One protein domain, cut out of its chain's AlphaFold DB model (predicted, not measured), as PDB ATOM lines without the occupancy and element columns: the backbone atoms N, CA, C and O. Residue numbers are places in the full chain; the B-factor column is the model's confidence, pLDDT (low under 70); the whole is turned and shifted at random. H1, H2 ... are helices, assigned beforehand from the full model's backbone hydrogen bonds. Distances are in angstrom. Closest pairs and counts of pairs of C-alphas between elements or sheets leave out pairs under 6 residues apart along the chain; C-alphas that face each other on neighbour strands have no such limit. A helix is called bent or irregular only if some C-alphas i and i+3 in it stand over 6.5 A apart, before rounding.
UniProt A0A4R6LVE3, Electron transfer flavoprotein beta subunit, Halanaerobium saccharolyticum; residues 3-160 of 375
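What this domain is: This is residues 3 to 160 of the 375 residues of the protein "Electron transfer flavoprotein beta subunit" of Halanaerobium saccharolyticum (UniProt A0A4R6LVE3). Four helices make an open, hollow frame: H1 and the shorter H2 meet in one corner near the C-terminal part of H1, H3 sets out from the other end of H2 and runs to the far end of the domain, and the bent H4 runs back from there until its last part, H4b, is near H1. The contacts are few, and no helix fills the middle. The printed part has 158 residues, with helices H1, H2, H3 and H4 in that order and no named strand; its class is all helix. It is extended, with a radius of gyration of the C-alphas of 23.8 A, and spans 79 by 42 by 29 A.

How they stand to each other: Begin with H1, residues 3 to 40; its residues 29 to 37 touch residues 44 to 52 of H2, residues 44 to 61, closest at the C-alphas of Gly 33 and Thr 48, 4.5 A apart, at a steep tilt of 56 degrees, opposite ways. H3, residues 63 to 100, is close to H2 but not clearly touching, with the C-alphas of Leu 58 and Val 66 7.5 A apart. H3 is irregular, with C-alphas 68 and 71 7.3 A apart, and has a kink of 50 degrees near residue 71. By its hydrogen bonds H4, residues 107 to 157, was assigned as one helix, but it is bent: C-alphas 127 and 130 are 6.7 A apart, and its arms H4a, residues 107 to 127, and H4b, residues 130 to 157, stand at 38 degrees, only just a steep tilt. H3 touches H4a at a steep tilt of 63 degrees, opposite ways, closest at the C-alphas of Val 93 and Ser 114, 5.7 A. H1 and H3 are apart. Every O i to N i+4 pair is within hydrogen-bond range in H2 and H4a; 33 of 34 are in H1, 31 of 34 in H3 and 20 of 24 in H4b.

Where its parts are: Find C-alpha 3 at (-8.922, 11.971, 6.667); H1 runs 56.2 A from there. H2 measures 26.0 A and H3 53.6 A. H4a runs 30.4 A from C-alpha 107; H4b runs 39.0 A to C-alpha 157 at (4.030, 13.660, 4.369).

The domain as a whole: Look at Asp 103 and Lys 160, whose C-alphas are the two farthest apart, 80.3 A. The printed part has no cut and no long link. Confidence is low, under 70, for instance at residues 3 to 12 and 136 to 160.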
ATOM      1  N   PHE A   3      -8.352  12.999   7.557       42.94
ATOM      2  CA  PHE A   3      -8.922  11.971   6.667       42.94
ATOM      3  C   PHE A   3     -10.082  12.449   5.772       42.94
ATOM      4  O   PHE A   3     -10.339  11.831   4.740       42.94
ATOM      5  N   GLU A   4     -10.786  13.529   6.129       47.84
ATOM      6  CA  GLU A   4     -11.951  14.000   5.359       47.84
ATOM      7  C   GLU A   4     -11.549  14.660   4.033       47.84
ATOM      8  O   GLU A   4     -12.204  14.449   3.012       47.84
ATOM      9  N   TYR A   5     -10.422  15.376   4.001       47.69
ATOM     10  CA  TYR A   5      -9.981  16.098   2.805       47.69
ATOM     11  C   TYR A   5      -9.406  15.177   1.714       47.69
ATOM     12  O   TYR A   5      -9.553  15.484   0.534       47.69
ATOM     13  N   GLU A   6      -8.817  14.023   2.061       51.56
ATOM     14  CA  GLU A   6      -8.296  13.049   1.078       51.56
ATOM     15  C   GLU A   6      -9.425  12.472   0.208       51.56
ATOM     16  O   GLU A   6      -9.290  12.402  -1.015       51.56
ATOM     17  N   LYS A   7     -10.576  12.150   0.817       53.94
ATOM     18  CA  LYS A   7     -11.774  11.733   0.073       53.94
ATOM     19  C   LYS A   7     -12.282  12.850  -0.836       53.94
ATOM     20  O   LYS A   7     -12.588  12.596  -1.995       53.94
ATOM     21  N   ILE A   8     -12.330  14.086  -0.339       63.88
ATOM     22  CA  ILE A   8     -12.843  15.231  -1.102       63.88
ATOM     23  C   ILE A   8     -11.971  15.510  -2.336       63.88
ATOM     24  O   ILE A   8     -12.500  15.627  -3.438       63.88
ATOM     25  N   PHE A   9     -10.642  15.566  -2.189       57.88
ATOM     26  CA  PHE A   9      -9.740  15.867  -3.307       57.88
ATOM     27  C   PHE A   9      -9.600  14.714  -4.308       57.88
ATOM     28  O   PHE A   9      -9.512  14.977  -5.507       57.88
ATOM     29  N   SER A  10      -9.620  13.456  -3.851       62.94
ATOM     30  CA  SER A  10      -9.632  12.295  -4.754       62.94
ATOM     31  C   SER A  10     -10.902  12.282  -5.601       62.94
ATOM     32  O   SER A  10     -10.830  12.172  -6.823       62.94
ATOM     33  N   ASN A  11     -12.058  12.490  -4.964       66.12
ATOM     34  CA  ASN A  11     -13.337  12.545  -5.662       66.12
ATOM     35  C   ASN A  11     -13.389  13.737  -6.626       66.12
ATOM     36  O   ASN A  11     -13.872  13.600  -7.745       66.12
ATOM     37  N   LEU A  12     -12.852  14.900  -6.240       66.81
ATOM     38  CA  LEU A  12     -12.802  16.076  -7.112       66.81
ATOM     39  C   LEU A  12     -11.931  15.835  -8.354       66.81
ATOM     40  O   LEU A  12     -12.325  16.208  -9.458       66.81
ATOM     41  N   TYR A  13     -10.770  15.193  -8.192       72.88
ATOM     42  CA  TYR A  13      -9.916  14.812  -9.316       72.88
ATOM     43  C   TYR A  13     -10.630  13.835 -10.257       72.88
ATOM     44  O   TYR A  13     -10.633  14.053 -11.468       72.88
ATOM     45  N   GLU A  14     -11.269  12.795  -9.713       67.38
ATOM     46  CA  GLU A  14     -12.032  11.835 -10.514       67.38
ATOM     47  C   GLU A  14     -13.179  12.514 -11.270       67.38
ATOM     48  O   GLU A  14     -13.324  12.297 -12.471       67.38
ATOM     49  N   ILE A  15     -13.933  13.404 -10.617       71.06
ATOM     50  CA  ILE A  15     -15.021  14.162 -11.248       71.06
ATOM     51  C   ILE A  15     -14.492  15.019 -12.402       71.06
ATOM     52  O   ILE A  15     -15.036  14.965 -13.504       71.06
ATOM     53  N   ILE A  16     -13.417  15.786 -12.191       68.94
ATOM     54  CA  ILE A  16     -12.835  16.647 -13.235       68.94
ATOM     55  C   ILE A  16     -12.290  15.807 -14.396       68.94
ATOM     56  O   ILE A  16     -12.479  16.165 -15.562       68.94
ATOM     57  N   PHE A  17     -11.642  14.681 -14.101       72.31
ATOM     58  CA  PHE A  17     -11.122  13.772 -15.117       72.31
ATOM     59  C   PHE A  17     -12.251  13.172 -15.965       72.31
ATOM     60  O   PHE A  17     -12.188  13.215 -17.195       72.31
ATOM     61  N   VAL A  18     -13.314  12.681 -15.320       74.06
ATOM     62  CA  VAL A  18     -14.493  12.122 -15.995       74.06
ATOM     63  C   VAL A  18     -15.205  13.186 -16.830       74.06
ATOM     64  O   VAL A  18     -15.543  12.918 -17.981       74.06
ATOM     65  N   LEU A  19     -15.369  14.408 -16.312       71.69
ATOM     66  CA  LEU A  19     -15.942  15.529 -17.067       71.69
ATOM     67  C   LEU A  19     -15.102  15.866 -18.302       71.69
ATOM     68  O   LEU A  19     -15.647  16.037 -19.391       71.69
ATOM     69  N   THR A  20     -13.777  15.912 -18.160       73.62
ATOM     70  CA  THR A  20     -12.867  16.222 -19.272       73.62
ATOM     71  C   THR A  20     -12.932  15.152 -20.361       73.62
ATOM     72  O   THR A  20     -13.050  15.481 -21.542       73.62
ATOM     73  N   MET A  21     -12.907  13.870 -19.977       74.56
ATOM     74  CA  MET A  21     -13.060  12.761 -20.923       74.56
ATOM     75  C   MET A  21     -14.440  12.779 -21.591       74.56
ATOM     76  O   MET A  21     -14.528  12.637 -22.809       74.56
ATOM     77  N   GLY A  22     -15.507  13.042 -20.830       76.25
ATOM     78  CA  GLY A  22     -16.870  13.141 -21.353       76.25
ATOM     79  C   GLY A  22     -17.033  14.257 -22.388       76.25
ATOM     80  O   GLY A  22     -17.600  14.024 -23.456       76.25
ATOM     81  N   ILE A  23     -16.481  15.445 -22.122       76.56
ATOM     82  CA  ILE A  23     -16.506  16.574 -23.065       76.56
ATOM     83  C   ILE A  23     -15.724  16.230 -24.338       76.56
ATOM     84  O   ILE A  23     -16.230  16.447 -25.439       76.56
ATOM     85  N   ALA A  24     -14.524  15.658 -24.212       73.50
ATOM     86  CA  ALA A  24     -13.708  15.280 -25.365       73.50
ATOM     87  C   ALA A  24     -14.428  14.265 -26.271       73.50
ATOM     88  O   ALA A  24     -14.458  14.422 -27.494       73.50
ATOM     89  N   THR A  25     -15.070  13.260 -25.674       77.19
ATOM     90  CA  THR A  25     -15.855  12.259 -26.404       77.19
ATOM     91  C   THR A  25     -17.109  12.865 -27.047       77.19
ATOM     92  O   THR A  25     -17.402  12.573 -28.207       77.19
ATOM     93  N   ALA A  26     -17.826  13.751 -26.349       77.50
ATOM     94  CA  ALA A  26     -19.012  14.421 -26.885       77.50
ATOM     95  C   ALA A  26     -18.687  15.294 -28.108       77.50
ATOM     96  O   ALA A  26     -19.412  15.259 -29.105       77.50
ATOM     97  N   VAL A  27     -17.570  16.030 -28.064       77.44
ATOM     98  CA  VAL A  27     -17.091  16.827 -29.201       77.44
ATOM     99  C   VAL A  27     -16.795  15.929 -30.399       77.44
ATOM    100  O   VAL A  27     -17.254  16.238 -31.495       77.44
ATOM    101  N   ALA A  28     -16.116  14.795 -30.199       75.94
ATOM    102  CA  ALA A  28     -15.792  13.863 -31.280       75.94
ATOM    103  C   ALA A  28     -17.047  13.322 -31.991       75.94
ATOM    104  O   ALA A  28     -17.094  13.287 -33.226       75.94
ATOM    105  N   PHE A  29     -18.087  12.957 -31.230       79.12
ATOM    106  CA  PHE A  29     -19.369  12.526 -31.790       79.12
ATOM    107  C   PHE A  29     -20.059  13.638 -32.579       79.12
ATOM    108  O   PHE A  29     -20.513  13.404 -33.701       79.12
ATOM    109  N   ALA A  30     -20.093  14.852 -32.023       75.75
ATOM    110  CA  ALA A  30     -20.740  15.985 -32.667       75.75
ATOM    111  C   ALA A  30     -20.042  16.383 -33.976       75.75
ATOM    112  O   ALA A  30     -20.691  16.564 -35.011       75.75
ATOM    113  N   THR A  31     -18.708  16.447 -33.966       75.62
ATOM    114  CA  THR A  31     -17.930  16.764 -35.164       75.62
ATOM    115  C   THR A  31     -18.085  15.679 -36.222       75.62
ATOM    116  O   THR A  31     -18.419  16.001 -37.359       75.62
ATOM    117  N   GLY A  32     -17.956  14.398 -35.853       79.31
ATOM    118  CA  GLY A  32     -18.073  13.291 -36.805       79.31
ATOM    119  C   GLY A  32     -19.457  13.221 -37.458       79.31
ATOM    120  O   GLY A  32     -19.560  13.109 -38.680       79.31
ATOM    121  N   GLY A  33     -20.527  13.375 -36.669       80.25
ATOM    122  CA  GLY A  33     -21.897  13.394 -37.185       80.25
ATOM    123  C   GLY A  33     -22.150  14.551 -38.157       80.25
ATOM    124  O   GLY A  33     -22.830  14.374 -39.174       80.25
ATOM    125  N   SER A  34     -21.563  15.723 -37.884       74.88
ATOM    126  CA  SER A  34     -21.665  16.899 -38.756       74.88
ATOM    127  C   SER A  34     -20.931  16.701 -40.087       74.88
ATOM    128  O   SER A  34     -21.491  16.994 -41.142       74.88
ATOM    129  N   THR A  35     -19.729  16.117 -40.062       78.94
ATOM    130  CA  THR A  35     -18.924  15.868 -41.263       78.94
ATOM    131  C   THR A  35     -19.608  14.871 -42.195       78.94
ATOM    132  O   THR A  35     -19.693  15.120 -43.396       78.94
ATOM    133  N   ILE A  36     -20.165  13.780 -41.655       80.56
ATOM    134  CA  ILE A  36     -20.897  12.790 -42.462       80.56
ATOM    135  C   ILE A  36     -22.164  13.408 -43.061       80.56
ATOM    136  O   ILE A  36     -22.465  13.169 -44.229       80.56
ATOM    137  N   LYS A  37     -22.876  14.257 -42.309       80.00
ATOM    138  CA  LYS A  37     -24.038  14.983 -42.839       80.00
ATOM    139  C   LYS A  37     -23.646  15.865 -44.026       80.00
ATOM    140  O   LYS A  37     -24.341  15.853 -45.036       80.00
ATOM    141  N   SER A  38     -22.543  16.604 -43.920       75.31
ATOM    142  CA  SER A  38     -22.041  17.447 -45.011       75.31
ATOM    143  C   SER A  38     -21.552  16.648 -46.224       75.31
ATOM    144  O   SER A  38     -21.615  17.163 -47.333       75.31
ATOM    145  N   ALA A  39     -21.084  15.411 -46.031       80.19
ATOM    146  CA  ALA A  39     -20.559  14.570 -47.106       80.19
ATOM    147  C   ALA A  39     -21.631  13.726 -47.823       80.19
ATOM    148  O   ALA A  39     -21.575  13.584 -49.039       80.19
ATOM    149  N   ILE A  40     -22.587  13.151 -47.083       84.88
ATOM    150  CA  ILE A  40     -23.535  12.136 -47.588       84.88
ATOM    151  C   ILE A  40     -24.989  12.656 -47.584       84.88
ATOM    152  O   ILE A  40     -25.877  12.041 -48.164       84.88
ATOM    153  N   GLY A  41     -25.267  13.804 -46.954       84.19
ATOM    154  CA  GLY A  41     -26.611  14.399 -46.907       84.19
ATOM    155  C   GLY A  41     -27.596  13.684 -45.971       84.19
ATOM    156  O   GLY A  41     -28.782  14.005 -45.956       84.19
ATOM    157  N   THR A  42     -27.127  12.725 -45.171       86.88
ATOM    158  CA  THR A  42     -27.946  11.936 -44.240       86.88
ATOM    159  C   THR A  42     -28.269  12.693 -42.937       86.88
ATOM    160  O   THR A  42     -27.542  13.616 -42.550       86.88
ATOM    161  N   PRO A  43     -29.347  12.322 -42.210       90.69
ATOM    162  CA  PRO A  43     -29.729  12.981 -40.960       90.69
ATOM    163  C   PRO A  43     -28.622  12.946 -39.893       90.69
ATOM    164  O   PRO A  43     -28.065  11.891 -39.589       90.69
ATOM    165  N   TYR A  44     -28.358  14.094 -39.257       82.69
ATOM    166  CA  TYR A  44     -27.311  14.251 -38.229       82.69
ATOM    167  C   TYR A  44     -27.427  13.228 -37.092       82.69
ATOM    168  O   TYR A  44     -26.427  12.646 -36.666       82.69
ATOM    169  N   LEU A  45     -28.654  12.995 -36.618       84.00
ATOM    170  CA  LEU A  45     -28.918  12.088 -35.505       84.00
ATOM    171  C   LEU A  45     -28.551  10.642 -35.866       84.00
ATOM    172  O   LEU A  45     -27.885   9.970 -35.085       84.00
ATOM    173  N   ALA A  46     -28.901  10.198 -37.077       85.56
ATOM    174  CA  ALA A  46     -28.566   8.863 -37.565       85.56
ATOM    175  C   ALA A  46     -27.045   8.673 -37.690       85.56
ATOM    176  O   ALA A  46     -26.511   7.662 -37.241       85.56
ATOM    177  N   ASN A  47     -26.334   9.677 -38.212       86.62
ATOM    178  CA  ASN A  47     -24.875   9.633 -38.345       86.62
ATOM    179  C   ASN A  47     -24.169   9.587 -36.986       86.62
ATOM    180  O   ASN A  47     -23.217   8.835 -36.800       86.62
ATOM    181  N   THR A  48     -24.651  10.374 -36.023       84.25
ATOM    182  CA  THR A  48     -24.078  10.424 -34.670       84.25
ATOM    183  C   THR A  48     -24.276   9.092 -33.943       84.25
ATOM    184  O   THR A  48     -23.335   8.580 -33.339       84.25
ATOM    185  N   ILE A  49     -25.465   8.487 -34.060       86.25
ATOM    186  CA  ILE A  49     -25.757   7.159 -33.497       86.25
ATOM    187  C   ILE A  49     -24.886   6.085 -34.158       86.25
ATOM    188  O   ILE A  49     -24.317   5.250 -33.460       86.25
ATOM    189  N   ALA A  50     -24.722   6.123 -35.483       85.19
ATOM    190  CA  ALA A  50     -23.880   5.163 -36.194       85.19
ATOM    191  C   ALA A  50     -22.417   5.218 -35.717       85.19
ATOM    192  O   ALA A  50     -21.818   4.180 -35.437       85.19
ATOM    193  N   ILE A  51     -21.860   6.422 -35.542       84.06
ATOM    194  CA  ILE A  51     -20.505   6.606 -34.999       84.06
ATOM    195  C   ILE A  51     -20.418   6.086 -33.557       84.06
ATOM    196  O   ILE A  51     -19.448   5.413 -33.213       84.06
ATOM    197  N   ALA A  52     -21.427   6.357 -32.722       82.00
ATOM    198  CA  ALA A  52     -21.476   5.863 -31.346       82.00
ATOM    199  C   ALA A  52     -21.439   4.331 -31.276       82.00
ATOM    200  O   ALA A  52     -20.657   3.779 -30.504       82.00
ATOM    201  N   VAL A  53     -22.204   3.647 -32.130       85.31
ATOM    202  CA  VAL A  53     -22.212   2.177 -32.214       85.31
ATOM    203  C   VAL A  53     -20.849   1.635 -32.652       85.31
ATOM    204  O   VAL A  53     -20.337   0.697 -32.043       85.31
ATOM    205  N   VAL A  54     -20.221   2.240 -33.664       83.06
ATOM    206  CA  VAL A  54     -18.897   1.807 -34.148       83.06
ATOM    207  C   VAL A  54     -17.822   1.994 -33.078       83.06
ATOM    208  O   VAL A  54     -17.043   1.075 -32.825       83.06
ATOM    209  N   ILE A  55     -17.790   3.154 -32.415       79.25
ATOM    210  CA  ILE A  55     -16.830   3.428 -31.337       79.25
ATOM    211  C   ILE A  55     -17.047   2.457 -30.173       79.25
ATOM    212  O   ILE A  55     -16.079   1.884 -29.678       79.25
ATOM    213  N   PHE A  56     -18.297   2.193 -29.790       81.06
ATOM    214  CA  PHE A  56     -18.627   1.226 -28.743       81.06
ATOM    215  C   PHE A  56     -18.124  -0.189 -29.079       81.06
ATOM    216  O   PHE A  56     -17.428  -0.812 -28.274       81.06
ATOM    217  N   LEU A  57     -18.367  -0.677 -30.298       79.38
ATOM    218  CA  LEU A  57     -17.876  -1.987 -30.736       79.38
ATOM    219  C   LEU A  57     -16.341  -2.061 -30.765       79.38
ATOM    220  O   LEU A  57     -15.763  -3.055 -30.322       79.38
ATOM    221  N   LEU A  58     -15.666  -0.999 -31.214       75.81
ATOM    222  CA  LEU A  58     -14.203  -0.914 -31.189       75.81
ATOM    223  C   LEU A  58     -13.640  -0.897 -29.763       75.81
ATOM    224  O   LEU A  58     -12.574  -1.466 -29.530       75.81
ATOM    225  N   THR A  59     -14.342  -0.298 -28.798       73.69
ATOM    226  CA  THR A  59     -13.909  -0.331 -27.392       73.69
ATOM    227  C   THR A  59     -14.043  -1.716 -26.759       73.69
ATOM    228  O   THR A  59     -13.172  -2.095 -25.979       73.69
ATOM    229  N   ILE A  60     -15.066  -2.496 -27.126       77.50
ATOM    230  CA  ILE A  60     -15.276  -3.848 -26.584       77.50
ATOM    231  C   ILE A  60     -14.318  -4.859 -27.222       77.50
ATOM    232  O   ILE A  60     -13.672  -5.634 -26.521       77.50
ATOM    233  N   PHE A  61     -14.210  -4.856 -28.553       73.12
ATOM    234  CA  PHE A  61     -13.545  -5.933 -29.298       73.12
ATOM    235  C   PHE A  61     -12.208  -5.519 -29.931       73.12
ATOM    236  O   PHE A  61     -11.431  -6.366 -30.367       73.12
ATOM    237  N   GLY A  62     -11.916  -4.218 -29.994       66.44
ATOM    238  CA  GLY A  62     -10.896  -3.657 -30.880       66.44
ATOM    239  C   GLY A  62      -9.634  -3.126 -30.204       66.44
ATOM    240  O   GLY A  62      -8.798  -2.564 -30.897       66.44
ATOM    241  N   ALA A  63      -9.415  -3.290 -28.895       66.12
ATOM    242  CA  ALA A  63      -8.268  -2.658 -28.216       66.12
ATOM    243  C   ALA A  63      -6.881  -3.063 -28.772       66.12
ATOM    244  O   ALA A  63      -5.899  -2.332 -28.595       66.12
ATOM    245  N   LYS A  64      -6.775  -4.235 -29.415       69.56
ATOM    246  CA  LYS A  64      -5.571  -4.671 -30.144       69.56
ATOM    247  C   LYS A  64      -5.504  -4.035 -31.540       69.56
ATOM    248  O   LYS A  64      -4.478  -3.460 -31.880       69.56
ATOM    249  N   LEU A  65      -6.627  -4.039 -32.261       72.19
ATOM    250  CA  LEU A  65      -6.806  -3.406 -33.570       72.19
ATOM    251  C   LEU A  65      -6.482  -1.899 -33.518       72.19
ATOM    252  O   LEU A  65      -5.643  -1.411 -34.260       72.19
ATOM    253  N   VAL A  66      -7.071  -1.157 -32.576       70.44
ATOM    254  CA  VAL A  66      -6.857   0.293 -32.417       70.44
ATOM    255  C   VAL A  66      -5.387   0.619 -32.139       70.44
ATOM    256  O   VAL A  66      -4.872   1.608 -32.653       70.44
ATOM    257  N   ARG A  67      -4.689  -0.222 -31.362       71.38
ATOM    258  CA  ARG A  67      -3.252  -0.049 -31.099       71.38
ATOM    259  C   ARG A  67      -2.396  -0.290 -32.336       71.38
ATOM    260  O   ARG A  67      -1.426   0.432 -32.531       71.38
ATOM    261  N   GLU A  68      -2.761  -1.261 -33.164       77.31
ATOM    262  CA  GLU A  68      -2.081  -1.552 -34.428       77.31
ATOM    263  C   GLU A  68      -2.280  -0.424 -35.456       77.31
ATOM    264  O   GLU A  68      -1.342  -0.039 -36.153       77.31
ATOM    265  N   PHE A  69      -3.464   0.202 -35.471       76.50
ATOM    266  CA  PHE A  69      -3.783   1.313 -36.373       76.50
ATOM    267  C   PHE A  69      -3.427   2.712 -35.849       76.50
ATOM    268  O   PHE A  69      -3.550   3.684 -36.596       76.50
ATOM    269  N   ALA A  70      -2.953   2.853 -34.609       72.69
ATOM    270  CA  ALA A  70      -2.682   4.158 -33.996       72.69
ATOM    271  C   ALA A  70      -1.699   5.015 -34.817       72.69
ATOM    272  O   ALA A  70      -1.918   6.215 -34.996       72.69
ATOM    273  N   THR A  71      -0.661   4.395 -35.386       76.56
ATOM    274  CA  THR A  71       0.310   5.080 -36.253       76.56
ATOM    275  C   THR A  71      -0.347   5.592 -37.538       76.56
ATOM    276  O   THR A  71      -0.119   6.733 -37.936       76.56
ATOM    277  N   TYR A  72      -1.219   4.792 -38.158       81.12
ATOM    278  CA  TYR A  72      -1.946   5.180 -39.370       81.12
ATOM    279  C   TYR A  72      -2.955   6.300 -39.109       81.12
ATOM    280  O   TYR A  72      -3.070   7.214 -39.921       81.12
ATOM    281  N   ILE A  73      -3.637   6.277 -37.959       75.44
ATOM    282  CA  ILE A  73      -4.525   7.365 -37.528       75.44
ATOM    283  C   ILE A  73      -3.726   8.663 -37.370       75.44
ATOM    284  O   ILE A  73      -4.160   9.707 -37.850       75.44
ATOM    285  N   GLY A  74      -2.533   8.602 -36.768       72.19
ATOM    286  CA  GLY A  74      -1.635   9.755 -36.663       72.19
ATOM    287  C   GLY A  74      -1.258  10.336 -38.029       72.19
ATOM    288  O   GLY A  74      -1.380  11.541 -38.241       72.19
ATOM    289  N   ILE A  75      -0.882   9.481 -38.985       80.50
ATOM    290  CA  ILE A  75      -0.582   9.897 -40.364       80.50
ATOM    291  C   ILE A  75      -1.818  10.529 -41.026       80.50
ATOM    292  O   ILE A  75      -1.713  11.592 -41.635       80.50
ATOM    293  N   ALA A  76      -3.000   9.927 -40.869       77.44
ATOM    294  CA  ALA A  76      -4.247  10.444 -41.428       77.44
ATOM    295  C   ALA A  76      -4.632  11.815 -40.845       77.44
ATOM    296  O   ALA A  76      -5.065  12.693 -41.589       77.44
ATOM    297  N   ILE A  77      -4.423  12.030 -39.541       76.75
ATOM    298  CA  ILE A  77      -4.624  13.336 -38.897       76.75
ATOM    299  C   ILE A  77      -3.666  14.368 -39.492       76.75
ATOM    300  O   ILE A  77      -4.106  15.459 -39.842       76.75
ATOM    301  N   ILE A  78      -2.383  14.033 -39.661       76.75
ATOM    302  CA  ILE A  78      -1.401  14.945 -40.267       76.75
ATOM    303  C   ILE A  78      -1.831  15.326 -41.691       76.75
ATOM    304  O   ILE A  78      -1.866  16.511 -42.019       76.75
ATOM    305  N   ILE A  79      -2.232  14.353 -42.514       81.81
ATOM    306  CA  ILE A  79      -2.735  14.599 -43.875       81.81
ATOM    307  C   ILE A  79      -3.998  15.470 -43.846       81.81
ATOM    308  O   ILE A  79      -4.112  16.414 -44.626       81.81
ATOM    309  N   GLY A  80      -4.933  15.197 -42.932       77.44
ATOM    310  CA  GLY A  80      -6.156  15.983 -42.771       77.44
ATOM    311  C   GLY A  80      -5.879  17.425 -42.348       77.44
ATOM    312  O   GLY A  80      -6.475  18.352 -42.897       77.44
ATOM    313  N   VAL A  81      -4.924  17.639 -41.440       77.06
ATOM    314  CA  VAL A  81      -4.483  18.979 -41.030       77.06
ATOM    315  C   VAL A  81      -3.843  19.707 -42.209       77.06
ATOM    316  O   VAL A  81      -4.226  20.840 -42.491       77.06
ATOM    317  N   ILE A  82      -2.942  19.055 -42.953       77.56
ATOM    318  CA  ILE A  82      -2.314  19.637 -44.150       77.56
ATOM    319  C   ILE A  82      -3.378  20.026 -45.182       77.56
ATOM    320  O   ILE A  82      -3.390  21.163 -45.645       77.56
ATOM    321  N   SER A  83      -4.305  19.122 -45.504       76.94
ATOM    322  CA  SER A  83      -5.404  19.382 -46.444       76.94
ATOM    323  C   SER A  83      -6.258  20.574 -46.010       76.94
ATOM    324  O   SER A  83      -6.552  21.468 -46.804       76.94
ATOM    325  N   THR A  84      -6.600  20.643 -44.722       79.38
ATOM    326  CA  THR A  84      -7.383  21.753 -44.165       79.38
ATOM    327  C   THR A  84      -6.638  23.082 -44.287       79.38
ATOM    328  O   THR A  84      -7.224  24.071 -44.723       79.38
ATOM    329  N   VAL A  85      -5.341  23.104 -43.964       76.88
ATOM    330  CA  VAL A  85      -4.489  24.299 -44.084       76.88
ATOM    331  C   VAL A  85      -4.393  24.752 -45.538       76.88
ATOM    332  O   VAL A  85      -4.568  25.933 -45.827       76.88
ATOM    333  N   VAL A  86      -4.173  23.820 -46.465       77.81
ATOM    334  CA  VAL A  86      -4.082  24.110 -47.899       77.81
ATOM    335  C   VAL A  86      -5.394  24.702 -48.420       77.81
ATOM    336  O   VAL A  86      -5.384  25.759 -49.050       77.81
ATOM    337  N   ASN A  87      -6.536  24.093 -48.092       76.75
ATOM    338  CA  ASN A  87      -7.853  24.607 -48.478       76.75
ATOM    339  C   ASN A  87      -8.154  25.979 -47.864       76.75
ATOM    340  O   ASN A  87      -8.730  26.840 -48.529       76.75
ATOM    341  N   PHE A  88      -7.740  26.209 -46.618       78.12
ATOM    342  CA  PHE A  88      -7.873  27.506 -45.962       78.12
ATOM    343  C   PHE A  88      -7.059  28.593 -46.677       78.12
ATOM    344  O   PHE A  88      -7.582  29.675 -46.939       78.12
ATOM    345  N   VAL A  89      -5.814  28.289 -47.058       76.88
ATOM    346  CA  VAL A  89      -4.960  29.205 -47.827       76.88
ATOM    347  C   VAL A  89      -5.571  29.489 -49.197       76.88
ATOM    348  O   VAL A  89      -5.746  30.652 -49.545       76.88
ATOM    349  N   PHE A  90      -5.990  28.464 -49.946       74.81
ATOM    350  CA  PHE A  90      -6.633  28.664 -51.249       74.81
ATOM    351  C   PHE A  90      -7.929  29.478 -51.152       74.81
ATOM    352  O   PHE A  90      -8.156  30.376 -51.965       74.81
ATOM    353  N   GLY A  91      -8.767  29.208 -50.149       77.31
ATOM    354  CA  GLY A  91      -9.994  29.965 -49.900       77.31
ATOM    355  C   GLY A  91      -9.724  31.428 -49.536       77.31
ATOM    356  O   GLY A  91     -10.383  32.324 -50.067       77.31
ATOM    357  N   GLY A  92      -8.733  31.680 -48.675       76.62
ATOM    358  CA  GLY A  92      -8.299  33.026 -48.293       76.62
ATOM    359  C   GLY A  92      -7.742  33.817 -49.476       76.62
ATOM    360  O   GLY A  92      -8.161  34.946 -49.722       76.62
ATOM    361  N   VAL A  93      -6.877  33.189 -50.273       76.25
ATOM    362  CA  VAL A  93      -6.293  33.783 -51.481       76.25
ATOM    363  C   VAL A  93      -7.368  34.103 -52.518       76.25
ATOM    364  O   VAL A  93      -7.378  35.206 -53.058       76.25
ATOM    365  N   LYS A  94      -8.330  33.200 -52.753       74.38
ATOM    366  CA  LYS A  94      -9.436  33.444 -53.691       74.38
ATOM    367  C   LYS A  94     -10.286  34.651 -53.281       74.38
ATOM    368  O   LYS A  94     -10.662  35.439 -54.143       74.38
ATOM    369  N   ARG A  95     -10.544  34.826 -51.978       76.06
ATOM    370  CA  ARG A  95     -11.251  36.007 -51.447       76.06
ATOM    371  C   ARG A  95     -10.462  37.299 -51.663       76.06
ATOM    372  O   ARG A  95     -11.048  38.294 -52.076       76.06
ATOM    373  N   ILE A  96      -9.149  37.274 -51.441       73.56
ATOM    374  CA  ILE A  96      -8.278  38.440 -51.660       73.56
ATOM    375  C   ILE A  96      -8.235  38.818 -53.143       73.56
ATOM    376  O   ILE A  96      -8.396  39.985 -53.480       73.56
ATOM    377  N   ILE A  97      -8.092  37.835 -54.035       71.56
ATOM    378  CA  ILE A  97      -8.077  38.070 -55.485       71.56
ATOM    379  C   ILE A  97      -9.420  38.637 -55.958       71.56
ATOM    380  O   ILE A  97      -9.425  39.601 -56.715       71.56
ATOM    381  N   SER A  98     -10.551  38.116 -55.459       70.00
ATOM    382  CA  SER A  98     -11.881  38.644 -55.812       70.00
ATOM    383  C   SER A  98     -12.115  40.097 -55.383       70.00
ATOM    384  O   SER A  98     -12.989  40.759 -55.925       70.00
ATOM    385  N   TRP A  99     -11.342  40.596 -54.416       70.25
ATOM    386  CA  TRP A  99     -11.361  42.000 -54.007       70.25
ATOM    387  C   TRP A  99     -10.479  42.890 -54.886       70.25
ATOM    388  O   TRP A  99     -10.708  44.093 -54.961       70.25
ATOM    389  N   TRP A 100      -9.454  42.317 -55.521       69.56
ATOM    390  CA  TRP A 100      -8.418  43.079 -56.216       69.56
ATOM    391  C   TRP A 100      -8.716  43.276 -57.706       69.56
ATOM    392  O   TRP A 100      -8.316  44.289 -58.278       69.56
ATOM    393  N   THR A 101      -9.445  42.348 -58.329       60.97
ATOM    394  CA  THR A 101      -9.766  42.401 -59.762       60.97
ATOM    395  C   THR A 101     -11.079  41.681 -60.072       60.97
ATOM    396  O   THR A 101     -11.342  40.601 -59.550       60.97
ATOM    397  N   ASN A 102     -11.889  42.259 -60.968       60.56
ATOM    398  CA  ASN A 102     -13.139  41.655 -61.461       60.56
ATOM    399  C   ASN A 102     -12.925  40.709 -62.663       60.56
ATOM    400  O   ASN A 102     -13.882  40.100 -63.132       60.56
ATOM    401  N   ASP A 103     -11.684  40.584 -63.149       57.25
ATOM    402  CA  ASP A 103     -11.320  39.761 -64.303       57.25
ATOM    403  C   ASP A 103     -10.366  38.621 -63.938       57.25
ATOM    404  O   ASP A 103      -9.475  38.734 -63.093       57.25
ATOM    405  N   ASN A 104     -10.569  37.493 -64.612       57.50
ATOM    406  CA  ASN A 104     -10.112  36.177 -64.186       57.50
ATOM    407  C   ASN A 104      -8.719  35.799 -64.728       57.50
ATOM    408  O   ASN A 104      -8.550  34.702 -65.264       57.50
ATOM    409  N   THR A 105      -7.708  36.677 -64.649       52.12
ATOM    410  CA  THR A 105      -6.398  36.376 -65.263       52.12
ATOM    411  C   THR A 105      -5.152  36.779 -64.459       52.12
ATOM    412  O   THR A 105      -5.003  37.878 -63.932       52.12
ATOM    413  N   GLY A 106      -4.197  35.836 -64.429       59.06
ATOM    414  CA  GLY A 106      -2.788  36.054 -64.095       59.06
ATOM    415  C   GLY A 106      -2.247  35.147 -62.987       59.06
ATOM    416  O   GLY A 106      -2.439  35.419 -61.802       59.06
ATOM    417  N   ARG A 107      -1.466  34.117 -63.358       61.59
ATOM    418  CA  ARG A 107      -0.726  33.232 -62.428       61.59
ATOM    419  C   ARG A 107       0.128  34.034 -61.426       61.59
ATOM    420  O   ARG A 107       0.237  33.641 -60.270       61.59
ATOM    421  N   SER A 108       0.647  35.194 -61.843       64.81
ATOM    422  CA  SER A 108       1.437  36.111 -61.007       64.81
ATOM    423  C   SER A 108       0.642  36.769 -59.873       64.81
ATOM    424  O   SER A 108       1.140  36.818 -58.752       64.81
ATOM    425  N   HIS A 109      -0.600  37.213 -60.107       68.88
ATOM    426  CA  HIS A 109      -1.425  37.832 -59.056       68.88
ATOM    427  C   HIS A 109      -1.800  36.827 -57.961       68.88
ATOM    428  O   HIS A 109      -1.813  37.168 -56.781       68.88
ATOM    429  N   SER A 110      -2.018  35.562 -58.336       69.75
ATOM    430  CA  SER A 110      -2.276  34.481 -57.379       69.75
ATOM    431  C   SER A 110      -1.062  34.159 -56.503       69.75
ATOM    432  O   SER A 110      -1.200  33.984 -55.290       69.75
ATOM    433  N   ILE A 111       0.141  34.156 -57.087       75.69
ATOM    434  CA  ILE A 111       1.392  33.953 -56.342       75.69
ATOM    435  C   ILE A 111       1.610  35.097 -55.343       75.69
ATOM    436  O   ILE A 111       1.881  34.842 -54.171       75.69
ATOM    437  N   ILE A 112       1.420  36.348 -55.771       78.31
ATOM    438  CA  ILE A 112       1.585  37.529 -54.910       78.31
ATOM    439  C   ILE A 112       0.560  37.521 -53.767       78.31
ATOM    440  O   ILE A 112       0.938  37.670 -52.605       78.31
ATOM    441  N   ALA A 113      -0.720  37.273 -54.063       77.94
ATOM    442  CA  ALA A 113      -1.769  37.186 -53.047       77.94
ATOM    443  C   ALA A 113      -1.517  36.047 -52.040       77.94
ATOM    444  O   ALA A 113      -1.753  36.220 -50.844       77.94
ATOM    445  N   SER A 114      -0.982  34.910 -52.499       76.44
ATOM    446  CA  SER A 114      -0.605  33.783 -51.633       76.44
ATOM    447  C   SER A 114       0.534  34.139 -50.684       76.44
ATOM    448  O   SER A 114       0.441  33.861 -49.490       76.44
ATOM    449  N   ILE A 115       1.584  34.799 -51.180       81.50
ATOM    450  CA  ILE A 115       2.720  35.235 -50.356       81.50
ATOM    451  C   ILE A 115       2.259  36.244 -49.297       81.50
ATOM    452  O   ILE A 115       2.590  36.091 -48.123       81.50
ATOM    453  N   ILE A 116       1.443  37.230 -49.683       82.81
ATOM    454  CA  ILE A 116       0.897  38.230 -48.755       82.81
ATOM    455  C   ILE A 116       0.041  37.554 -47.675       82.81
ATOM    456  O   ILE A 116       0.218  37.826 -46.488       82.81
ATOM    457  N   PHE A 117      -0.849  36.633 -48.054       81.94
ATOM    458  CA  PHE A 117      -1.702  35.922 -47.100       81.94
ATOM    459  C   PHE A 117      -0.897  35.062 -46.115       81.94
ATOM    460  O   PHE A 117      -1.168  35.074 -44.912       81.94
ATOM    461  N   VAL A 118       0.125  34.351 -46.598       81.88
ATOM    462  CA  VAL A 118       1.028  33.557 -45.748       81.88
ATOM    463  C   VAL A 118       1.814  34.456 -44.788       81.88
ATOM    464  O   VAL A 118       1.931  34.131 -43.610       81.88
ATOM    465  N   LEU A 119       2.297  35.619 -45.234       83.88
ATOM    466  CA  LEU A 119       3.011  36.564 -44.367       83.88
ATOM    467  C   LEU A 119       2.106  37.179 -43.294       83.88
ATOM    468  O   LEU A 119       2.523  37.310 -42.140       83.88
ATOM    469  N   ILE A 120       0.862  37.520 -43.639       84.19
ATOM    470  CA  ILE A 120      -0.122  38.050 -42.686       84.19
ATOM    471  C   ILE A 120      -0.472  36.988 -41.643       84.19
ATOM    472  O   ILE A 120      -0.402  37.254 -40.444       84.19
ATOM    473  N   THR A 121      -0.805  35.772 -42.076       79.19
ATOM    474  CA  THR A 121      -1.139  34.672 -41.157       79.19
ATOM    475  C   THR A 121       0.043  34.290 -40.269       79.19
ATOM    476  O   THR A 121      -0.139  34.118 -39.062       79.19
ATOM    477  N   TRP A 122       1.263  34.253 -40.813       84.19
ATOM    478  CA  TRP A 122       2.484  34.051 -40.033       84.19
ATOM    479  C   TRP A 122       2.693  35.162 -38.998       84.19
ATOM    480  O   TRP A 122       3.005  34.872 -37.844       84.19
ATOM    481  N   SER A 123       2.452  36.421 -39.366       81.75
ATOM    482  CA  SER A 123       2.586  37.567 -38.458       81.75
ATOM    483  C   SER A 123       1.549  37.533 -37.332       81.75
ATOM    484  O   SER A 123       1.900  37.714 -36.168       81.75
ATOM    485  N   ILE A 124       0.286  37.216 -37.641       83.38
ATOM    486  CA  ILE A 124      -0.781  37.047 -36.638       83.38
ATOM    487  C   ILE A 124      -0.442  35.894 -35.683       83.38
ATOM    488  O   ILE A 124      -0.604  36.022 -34.466       83.38
ATOM    489  N   ALA A 125       0.069  34.779 -36.209       76.06
ATOM    490  CA  ALA A 125       0.495  33.654 -35.387       76.06
ATOM    491  C   ALA A 125       1.674  34.038 -34.478       76.06
ATOM    492  O   ALA A 125       1.629  33.786 -33.273       76.06
ATOM    493  N   ARG A 126       2.708  34.682 -35.037       80.44
ATOM    494  CA  ARG A 126       3.951  35.029 -34.337       80.44
ATOM    495  C   ARG A 126       3.754  36.084 -33.255       80.44
ATOM    496  O   ARG A 126       4.312  35.929 -32.173       80.44
ATOM    497  N   PHE A 127       2.979  37.126 -33.542       81.06
ATOM    498  CA  PHE A 127       2.839  38.285 -32.658       81.06
ATOM    499  C   PHE A 127       1.540  38.300 -31.845       81.06
ATOM    500  O   PHE A 127       1.489  38.976 -30.822       81.06
ATOM    501  N   GLY A 128       0.509  37.551 -32.243       82.19
ATOM    502  CA  GLY A 128      -0.767  37.483 -31.525       82.19
ATOM    503  C   GLY A 128      -0.981  36.149 -30.820       82.19
ATOM    504  O   GLY A 128      -1.004  36.074 -29.590       82.19
ATOM    505  N   LEU A 129      -1.136  35.082 -31.606       73.31
ATOM    506  CA  LEU A 129      -1.620  33.799 -31.094       73.31
ATOM    507  C   LEU A 129      -0.602  33.105 -30.180       73.31
ATOM    508  O   LEU A 129      -0.964  32.675 -29.090       73.31
ATOM    509  N   ILE A 130       0.670  33.021 -30.584       71.31
ATOM    510  CA  ILE A 130       1.710  32.329 -29.803       71.31
ATOM    511  C   ILE A 130       1.912  32.976 -28.417       71.31
ATOM    512  O   ILE A 130       1.892  32.239 -27.429       71.31
ATOM    513  N   PRO A 131       2.038  34.313 -28.277       74.56
ATOM    514  CA  PRO A 131       2.133  34.961 -26.966       74.56
ATOM    515  C   PRO A 131       0.889  34.775 -26.088       74.56
ATOM    516  O   PRO A 131       1.013  34.568 -24.879       74.56
ATOM    517  N   LEU A 132      -0.309  34.830 -26.682       74.81
ATOM    518  CA  LEU A 132      -1.577  34.637 -25.973       74.81
ATOM    519  C   LEU A 132      -1.688  33.211 -25.423       74.81
ATOM    520  O   LEU A 132      -2.002  33.007 -24.253       74.81
ATOM    521  N   VAL A 133      -1.366  32.232 -26.264       68.81
ATOM    522  CA  VAL A 133      -1.359  30.811 -25.929       68.81
ATOM    523  C   VAL A 133      -0.290  30.504 -24.876       68.81
ATOM    524  O   VAL A 133      -0.575  29.806 -23.908       68.81
ATOM    525  N   ALA A 134       0.907  31.085 -24.991       66.19
ATOM    526  CA  ALA A 134       1.970  30.934 -23.999       66.19
ATOM    527  C   ALA A 134       1.575  31.501 -22.623       66.19
ATOM    528  O   ALA A 134       1.824  30.859 -21.603       66.19
ATOM    529  N   ARG A 135       0.908  32.666 -22.571       73.31
ATOM    530  CA  ARG A 135       0.369  33.213 -21.312       73.31
ATOM    531  C   ARG A 135      -0.776  32.373 -20.751       73.31
ATOM    532  O   ARG A 135      -0.798  32.128 -19.547       73.31
ATOM    533  N   GLY A 136      -1.691  31.909 -21.603       69.44
ATOM    534  CA  GLY A 136      -2.818  31.064 -21.205       69.44
ATOM    535  C   GLY A 136      -2.369  29.716 -20.633       69.44
ATOM    536  O   GLY A 136      -2.772  29.350 -19.531       69.44
ATOM    537  N   TYR A 137      -1.464  29.015 -21.324       63.56
ATOM    538  CA  TYR A 137      -0.869  27.775 -20.817       63.56
ATOM    539  C   TYR A 137       0.038  28.007 -19.611       63.56
ATOM    540  O   TYR A 137       0.101  27.142 -18.744       63.56
ATOM    541  N   GLY A 138       0.685  29.170 -19.505       62.41
ATOM    542  CA  GLY A 138       1.399  29.571 -18.296       62.41
ATOM    543  C   GLY A 138       0.469  29.600 -17.080       62.41
ATOM    544  O   GLY A 138       0.753  28.950 -16.080       62.41
ATOM    545  N   PHE A 139      -0.682  30.272 -17.189       68.50
ATOM    546  CA  PHE A 139      -1.693  30.328 -16.123       68.50
ATOM    547  C   PHE A 139      -2.271  28.947 -15.776       68.50
ATOM    548  O   PHE A 139      -2.414  28.611 -14.600       68.50
ATOM    549  N   LEU A 140      -2.548  28.121 -16.790       54.88
ATOM    550  CA  LEU A 140      -3.013  26.744 -16.599       54.88
ATOM    551  C   LEU A 140      -1.942  25.867 -15.925       54.88
ATOM    552  O   LEU A 140      -2.256  25.038 -15.074       54.88
ATOM    553  N   GLY A 141      -0.669  26.088 -16.262       55.22
ATOM    554  CA  GLY A 141       0.481  25.453 -15.628       55.22
ATOM    555  C   GLY A 141       0.617  25.843 -14.157       55.22
ATOM    556  O   GLY A 141       0.786  24.965 -13.316       55.22
ATOM    557  N   TYR A 142       0.446  27.126 -13.820       63.88
ATOM    558  CA  TYR A 142       0.444  27.589 -12.428       63.88
ATOM    559  C   TYR A 142      -0.714  27.018 -11.605       63.88
ATOM    560  O   TYR A 142      -0.517  26.755 -10.425       63.88
ATOM    561  N   LEU A 143      -1.881  26.759 -12.203       60.50
ATOM    562  CA  LEU A 143      -2.973  26.017 -11.550       60.50
ATOM    563  C   LEU A 143      -2.666  24.515 -11.412       60.50
ATOM    564  O   LEU A 143      -3.060  23.885 -10.429       60.50
ATOM    565  N   GLY A 144      -1.918  23.946 -12.358       50.62
ATOM    566  CA  GLY A 144      -1.449  22.559 -12.311       50.62
ATOM    567  C   GLY A 144      -0.383  22.302 -11.241       50.62
ATOM    568  O   GLY A 144      -0.318  21.195 -10.712       50.62
ATOM    569  N   ILE A 145       0.418  23.309 -10.875       57.53
ATOM    570  CA  ILE A 145       1.483  23.189  -9.866       57.53
ATOM    571  C   ILE A 145       0.911  22.813  -8.484       57.53
ATOM    572  O   ILE A 145       1.322  21.779  -7.967       57.53
ATOM    573  N   PRO A 146      -0.073  23.519  -7.892       53.91
ATOM    574  CA  PRO A 146      -0.744  23.069  -6.676       53.91
ATOM    575  C   PRO A 146      -1.428  21.713  -6.863       53.91
ATOM    576  O   PRO A 146      -1.300  20.849  -6.009       53.91
ATOM    577  N   MET A 147      -2.094  21.473  -7.994       53.34
ATOM    578  CA  MET A 147      -2.841  20.229  -8.224       53.34
ATOM    579  C   MET A 147      -1.942  18.981  -8.315       53.34
ATOM    580  O   MET A 147      -2.361  17.898  -7.919       53.34
ATOM    581  N   LEU A 148      -0.703  19.122  -8.797       49.62
ATOM    582  CA  LEU A 148       0.299  18.049  -8.863       49.62
ATOM    583  C   LEU A 148       1.175  17.984  -7.612       49.62
ATOM    584  O   LEU A 148       1.508  16.892  -7.154       49.62
ATOM    585  N   ILE A 149       1.557  19.130  -7.050       50.41
ATOM    586  CA  ILE A 149       2.447  19.183  -5.891       50.41
ATOM    587  C   ILE A 149       1.691  18.810  -4.620       50.41
ATOM    588  O   ILE A 149       2.231  18.028  -3.852       50.41
ATOM    589  N   LEU A 150       0.451  19.257  -4.392       49.66
ATOM    590  CA  LEU A 150      -0.266  18.971  -3.140       49.66
ATOM    591  C   LEU A 150      -0.455  17.461  -2.886       49.66
ATOM    592  O   LEU A 150      -0.143  17.021  -1.782       49.66
ATOM    593  N   PRO A 151      -0.852  16.624  -3.869       45.75
ATOM    594  CA  PRO A 151      -0.949  15.175  -3.677       45.75
ATOM    595  C   PRO A 151       0.414  14.498  -3.493       45.75
ATOM    596  O   PRO A 151       0.528  13.531  -2.741       45.75
ATOM    597  N   VAL A 152       1.466  14.992  -4.157       43.47
ATOM    598  CA  VAL A 152       2.830  14.445  -4.048       43.47
ATOM    599  C   VAL A 152       3.453  14.824  -2.702       43.47
ATOM    600  O   VAL A 152       4.013  13.961  -2.030       43.47
ATOM    601  N   PHE A 153       3.290  16.070  -2.263       39.94
ATOM    602  CA  PHE A 153       3.755  16.582  -0.977       39.94
ATOM    603  C   PHE A 153       2.968  15.955   0.183       39.94
ATOM    604  O   PHE A 153       3.562  15.541   1.171       39.94
ATOM    605  N   TYR A 154       1.654  15.752   0.031       41.62
ATOM    606  CA  TYR A 154       0.824  15.010   0.989       41.62
ATOM    607  C   TYR A 154       1.218  13.526   1.074       41.62
ATOM    608  O   TYR A 154       1.321  12.978   2.167       41.62
ATOM    609  N   LYS A 155       1.534  12.871  -0.054       38.75
ATOM    610  CA  LYS A 155       2.029  11.481  -0.072       38.75
ATOM    611  C   LYS A 155       3.445  11.345   0.508       38.75
ATOM    612  O   LYS A 155       3.744  10.324   1.123       38.75
ATOM    613  N   LEU A 156       4.290  12.370   0.358       39.94
ATOM    614  CA  LEU A 156       5.591  12.489   1.031       39.94
ATOM    615  C   LEU A 156       5.423  12.698   2.545       39.94
ATOM    616  O   LEU A 156       6.152  12.095   3.324       39.94
ATOM    617  N   ILE A 157       4.408  13.459   2.963       34.53
ATOM    618  CA  ILE A 157       4.030  13.660   4.369       34.53
ATOM    619  C   ILE A 157       3.343  12.414   4.964       34.53
ATOM    620  O   ILE A 157       3.473  12.179   6.153       34.53
ATOM    621  N   LYS A 158       2.675  11.557   4.180       39.78
ATOM    622  CA  LYS A 158       2.075  10.286   4.652       39.78
ATOM    623  C   LYS A 158       3.119   9.197   4.964       39.78
ATOM    624  O   LYS A 158       2.809   8.257   5.685       39.78
ATOM    625  N   ARG A 159       4.378   9.349   4.522       46.44
ATOM    626  CA  ARG A 159       5.543   8.540   4.964       46.44
ATOM    627  C   ARG A 159       6.047   8.913   6.376       46.44
ATOM    628  O   ARG A 159       7.155   8.538   6.737       46.44
ATOM    629  N   LYS A 160       5.268   9.644   7.183       39.78
ATOM    630  CA  LYS A 160       5.664  10.256   8.471       39.78
ATOM    631  C   LYS A 160       5.833   9.328   9.687       39.78
ATOM    632  O   LYS A 160       5.844   9.828  10.802       39.78
TER     633      LYS A 160